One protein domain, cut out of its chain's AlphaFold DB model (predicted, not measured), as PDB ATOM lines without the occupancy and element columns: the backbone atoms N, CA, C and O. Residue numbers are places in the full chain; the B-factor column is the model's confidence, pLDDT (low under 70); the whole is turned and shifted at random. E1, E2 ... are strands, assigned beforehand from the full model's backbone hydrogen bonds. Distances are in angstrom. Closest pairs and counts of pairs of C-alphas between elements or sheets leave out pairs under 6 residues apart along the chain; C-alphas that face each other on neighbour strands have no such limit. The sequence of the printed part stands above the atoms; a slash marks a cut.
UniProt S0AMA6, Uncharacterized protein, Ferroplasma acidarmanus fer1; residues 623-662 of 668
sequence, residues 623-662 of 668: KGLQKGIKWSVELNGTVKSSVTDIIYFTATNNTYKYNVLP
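Overview. This is residues 623 to 662 of the 668 residues of an uncharacterized protein of Ferroplasma acidarmanus fer1 (UniProt S0AMA6). What shape appears first? A small antiparallel sheet of three strands, order E2, E1, E4, has E3 passing partly over one face and running beyond its end; residues 653 to 657 fold back into E4. What builds it? The 40 printed residues hold four named strands, E1 to E4 along the chain, and no named helix: all strand. It is only just loose, close to compact, with a radius of gyration of the C-alphas of 11.1 A, and spans 33 by 17 by 14 A.

Arrangement. Which strands pair? E1, residues 631 to 635, and E2, residues 638 to 642, form an antiparallel hairpin at 156 degrees, with N 633 and O 640 2.9 A apart. E4, residues 658 to 661, is antiparallel to E1 at 155 degrees, with N 634 and O 659 2.8 A apart. Which does not? E3, residues 646 to 652, pairs with no named strand; its closest C-alphas to E2 are Ile 647 and Ser 641, 6.9 A.

Along the chain. Where does E1 begin? C-alpha 631 is at (-37.920, 33.093, 18.450). How long are the strands? E1 measures 13.4 A, E2 13.7 A, E3 19.7 A and E4 9.4 A, ending at (-35.950, 30.232, 24.726).

Size, cuts and confidence. Any cut or long link? The printed part has no cut, and its three links are tight. Any low confidence? No printed residue is under 70.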
ATOM      1  N   LYS A 623     -35.464  26.092  11.614       92.69
ATOM      2  CA  LYS A 623     -36.208  25.365  10.580       92.69
ATOM      3  C   LYS A 623     -37.553  24.896  11.117       92.69
ATOM      4  O   LYS A 623     -37.599  24.049  12.008       92.69
ATOM      5  N   GLY A 624     -38.627  25.349  10.471       89.38
ATOM      6  CA  GLY A 624     -39.983  24.846  10.694       89.38
ATOM      7  C   GLY A 624     -40.948  25.807  11.394       89.38
ATOM      8  O   GLY A 624     -42.136  25.490  11.457       89.38
ATOM      9  N   LEU A 625     -40.514  26.974  11.870       89.69
ATOM     10  CA  LEU A 625     -41.419  28.014  12.359       89.69
ATOM     11  C   LEU A 625     -42.130  28.711  11.198       89.69
ATOM     12  O   LEU A 625     -41.580  28.967  10.126       89.69
ATOM     13  N   GLN A 626     -43.392  29.060  11.437       89.12
ATOM     14  CA  GLN A 626     -44.151  29.885  10.509       89.12
ATOM     15  C   GLN A 626     -43.547  31.292  10.422       89.12
ATOM     16  O   GLN A 626     -43.108  31.873  11.418       89.12
ATOM     17  N   LYS A 627     -43.569  31.868   9.215       85.38
ATOM     18  CA  LYS A 627     -43.047  33.213   8.957       85.38
ATOM     19  C   LYS A 627     -43.711  34.235   9.886       85.38
ATOM     20  O   LYS A 627     -44.932  34.354   9.901       85.38
ATOM     21  N   GLY A 628     -42.897  35.004  10.608       84.81
ATOM     22  CA  GLY A 628     -43.363  36.042  11.533       84.81
ATOM     23  C   GLY A 628     -43.420  35.616  13.003       84.81
ATOM     24  O   GLY A 628     -43.599  36.482  13.859       84.81
ATOM     25  N   ILE A 629     -43.210  34.332  13.320       91.25
ATOM     26  CA  ILE A 629     -43.081  33.886  14.711       91.25
ATOM     27  C   ILE A 629     -41.721  34.315  15.264       91.25
ATOM     28  O   ILE A 629     -40.668  33.991  14.717       91.25
ATOM     29  N   LYS A 630     -41.752  35.066  16.369       93.69
ATOM     30  CA  LYS A 630     -40.545  35.505  17.066       93.69
ATOM     31  C   LYS A 630     -39.964  34.350  17.878       93.69
ATOM     32  O   LYS A 630     -40.639  33.803  18.747       93.69
ATOM     33  N   TRP A 631     -38.693  34.048  17.659       95.31
ATOM     34  CA  TRP A 631     -37.920  33.093  18.450       95.31
ATOM     35  C   TRP A 631     -36.669  33.765  18.997       95.31
ATOM     36  O   TRP A 631     -36.240  34.818  18.511       95.31
ATOM     37  N   SER A 632     -36.117  33.199  20.068       96.44
ATOM     38  CA  SER A 632     -34.966  33.774  20.755       96.44
ATOM     39  C   SER A 632     -33.972  32.698  21.159       96.44
ATOM     40  O   SER A 632     -34.350  31.610  21.585       96.44
ATOM     41  N   VAL A 633     -32.694  33.038  21.063       97.25
ATOM     42  CA  VAL A 633     -31.587  32.236  21.577       97.25
ATOM     43  C   VAL A 633     -30.881  33.059  22.637       97.25
ATOM     44  O   VAL A 633     -30.657  34.256  22.466       97.25
ATOM     45  N   GLU A 634     -30.529  32.418  23.736       96.88
ATOM     46  CA  GLU A 634     -29.586  32.922  24.717       96.88
ATOM     47  C   GLU A 634     -28.226  32.272  24.461       96.88
ATOM     48  O   GLU A 634     -28.123  31.048  24.444       96.88
ATOM     49  N   LEU A 635     -27.176  33.072  24.283       95.56
ATOM     50  CA  LEU A 635     -25.789  32.612  24.233       95.56
ATOM     51  C   LEU A 635     -25.005  33.326  25.333       95.56
ATOM     52  O   LEU A 635     -24.842  34.547  25.286       95.56
ATOM     53  N   ASN A 636     -24.513  32.570  26.320       90.38
ATOM     54  CA  ASN A 636     -23.704  33.094  27.431       90.38
ATOM     55  C   ASN A 636     -24.348  34.295  28.161       90.38
ATOM     56  O   ASN A 636     -23.715  35.334  28.348       90.38
ATOM     57  N   GLY A 637     -25.637  34.181  28.498       89.81
ATOM     58  CA  GLY A 637     -26.411  35.238  29.162       89.81
ATOM     59  C   GLY A 637     -26.877  36.377  28.248       89.81
ATOM     60  O   GLY A 637     -27.618  37.253  28.688       89.81
ATOM     61  N   THR A 638     -26.471  36.396  26.972       93.06
ATOM     62  CA  THR A 638     -26.960  37.377  25.993       93.06
ATOM     63  C   THR A 638     -28.107  36.782  25.193       93.06
ATOM     64  O   THR A 638     -27.912  35.819  24.454       93.06
ATOM     65  N   VAL A 639     -29.290  37.384  25.285       96.44
ATOM     66  CA  VAL A 639     -30.457  36.980  24.495       96.44
ATOM     67  C   VAL A 639     -30.527  37.795  23.208       96.44
ATOM     68  O   VAL A 639     -30.481  39.025  23.233       96.44
ATOM     69  N   LYS A 640     -30.684  37.115  22.074       97.06
ATOM     70  CA  LYS A 640     -31.092  37.726  20.806       97.06
ATOM     71  C   LYS A 640     -32.357  37.059  20.305       97.06
ATOM     72  O   LYS A 640     -32.576  35.877  20.539       97.06
ATOM     73  N   SER A 641     -33.167  37.827  19.590       95.31
ATOM     74  CA  SER A 641     -34.432  37.365  19.032       95.31
ATOM     75  C   SER A 641     -34.572  37.773  17.575       95.31
ATOM     76  O   SER A 641     -34.147  38.876  17.224       95.31
ATOM     77  N   SER A 642     -35.207  36.936  16.762       94.94
ATOM     78  CA  SER A 642     -35.524  37.223  15.362       94.94
ATOM     79  C   SER A 642     -36.921  36.716  15.000       94.94
ATOM     80  O   SER A 642     -37.511  35.921  15.724       94.94
ATOM     81  N   VAL A 643     -37.452  37.218  13.885       93.56
ATOM     82  CA  VAL A 643     -38.649  36.699  13.191       93.56
ATOM     83  C   VAL A 643     -38.293  36.038  11.851       93.56
ATOM     84  O   VAL A 643     -39.176  35.562  11.138       93.56
ATOM     85  N   THR A 644     -37.010  36.073  11.478       93.56
ATOM     86  CA  THR A 644     -36.431  35.341  10.344       93.56
ATOM     87  C   THR A 644     -35.817  34.038  10.836       93.56
ATOM     88  O   THR A 644     -35.646  33.859  12.032       93.56
ATOM     89  N   ASP A 645     -35.394  33.176   9.929       93.69
ATOM     90  CA  ASP A 645     -34.708  31.906  10.183       93.69
ATOM     91  C   ASP A 645     -33.286  32.035  10.767       93.69
ATOM     92  O   ASP A 645     -32.651  31.026  11.050       93.69
ATOM     93  N   ILE A 646     -32.751  33.247  10.970       96.12
ATOM     94  CA  ILE A 646     -31.345  33.447  11.360       96.12
ATOM     95  C   ILE A 646     -31.208  34.349  12.591       96.12
ATOM     96  O   ILE A 646     -31.710  35.476  12.624       96.12
ATOM     97  N   ILE A 647     -30.411  33.896  13.566       96.94
ATOM     98  CA  ILE A 647     -29.849  34.716  14.650       96.94
ATOM     99  C   ILE A 647     -28.326  34.573  14.638       96.94
ATOM    100  O   ILE A 647     -27.794  33.468  14.645       96.94
ATOM    101  N   TYR A 648     -27.604  35.697  14.673       95.75
ATOM    102  CA  TYR A 648     -26.143  35.696  14.771       95.75
ATOM    103  C   TYR A 648     -25.643  36.311  16.080       95.75
ATOM    104  O   TYR A 648     -26.085  37.382  16.512       95.75
ATOM    105  N   PHE A 649     -24.638  35.678  16.673       94.94
ATOM    106  CA  PHE A 649     -23.843  36.190  17.787       94.94
ATOM    107  C   PHE A 649     -22.401  36.427  17.350       94.94
ATOM    108  O   PHE A 649     -21.919  35.833  16.387       94.94
ATOM    109  N   THR A 650     -21.711  37.299  18.074       92.12
ATOM    110  CA  THR A 650     -20.261  37.481  17.984       92.12
ATOM    111  C   THR A 650     -19.652  37.010  19.292       92.12
ATOM    112  O   THR A 650     -20.049  37.496  20.351       92.12
ATOM    113  N   ALA A 651     -18.717  36.070  19.228       91.06
ATOM    114  CA  ALA A 651     -18.110  35.446  20.398       91.06
ATOM    115  C   ALA A 651     -16.603  35.260  20.183       91.06
ATOM    116  O   ALA A 651     -16.160  35.063  19.054       91.06
ATOM    117  N   THR A 652     -15.793  35.337  21.235       92.25
ATOM    118  CA  THR A 652     -14.361  34.991  21.156       92.25
ATOM    119  C   THR A 652     -14.184  33.473  21.093       92.25
ATOM    120  O   THR A 652     -15.142  32.733  21.301       92.25
ATOM    121  N   ASN A 653     -12.982  32.969  20.803       90.44
ATOM    122  CA  ASN A 653     -12.737  31.523  20.832       90.44
ATOM    123  C   ASN A 653     -12.853  30.978  22.270       90.44
ATOM    124  O   ASN A 653     -11.964  31.210  23.086       90.44
ATOM    125  N   ASN A 654     -13.960  30.299  22.580       91.00
ATOM    126  CA  ASN A 654     -14.216  29.648  23.864       91.00
ATOM    127  C   ASN A 654     -15.362  28.625  23.728       91.00
ATOM    128  O   ASN A 654     -16.031  28.555  22.693       91.00
ATOM    129  N   THR A 655     -15.620  27.848  24.776       92.69
ATOM    130  CA  THR A 655     -16.806  26.993  24.889       92.69
ATOM    131  C   THR A 655     -17.966  27.790  25.486       92.69
ATOM    132  O   THR A 655     -17.858  28.318  26.590       92.69
ATOM    133  N   TYR A 656     -19.096  27.845  24.778       93.12
ATOM    134  CA  TYR A 656     -20.287  28.585  25.204       93.12
ATOM    135  C   TYR A 656     -21.478  27.653  25.408       93.12
ATOM    136  O   TYR A 656     -21.713  26.750  24.606       93.12
ATOM    137  N   LYS A 657     -22.266  27.915  26.453       94.44
ATOM    138  CA  LYS A 657     -23.604  27.335  26.610       94.44
ATOM    139  C   LYS A 657     -24.622  28.213  25.886       94.44
ATOM    140  O   LYS A 657     -24.523  29.444  25.946       94.44
ATOM    141  N   TYR A 658     -25.592  27.579  25.237       96.56
ATOM    142  CA  TYR A 658     -26.725  28.256  24.621       96.56
ATOM    143  C   TYR A 658     -28.037  27.605  25.050       96.56
ATOM    144  O   TYR A 658     -28.079  26.396  25.274       96.56
ATOM    145  N   ASN A 659     -29.093  28.410  25.124       96.44
ATOM    146  CA  ASN A 659     -30.459  27.960  25.362       96.44
ATOM    147  C   ASN A 659     -31.361  28.535  24.272       96.44
ATOM    148  O   ASN A 659     -31.319  29.734  23.989       96.44
ATOM    149  N   VAL A 660     -32.206  27.701  23.671       95.00
ATOM    150  CA  VAL A 660     -33.320  28.195  22.855       95.00
ATOM    151  C   VAL A 660     -34.454  28.535  23.814       95.00
ATOM    152  O   VAL A 660     -34.882  27.679  24.588       95.00
ATOM    153  N   LEU A 661     -34.896  29.791  23.815       93.81
ATOM    154  CA  LEU A 661     -35.950  30.232  24.726       93.81
ATOM    155  C   LEU A 661     -37.325  29.795  24.200       93.81
ATOM    156  O   LEU A 661     -37.524  29.763  22.981       93.81
ATOM    157  N   PRO A 662     -38.291  29.499  25.092       90.44
ATOM    158  CA  PRO A 662     -39.661  29.208  24.691       90.44
ATOM    159  C   PRO A 662     -40.229  30.322  23.808       90.44
ATOM    160  O   PRO A 662     -39.968  31.505  24.045       90.44
TER     161      PRO A 662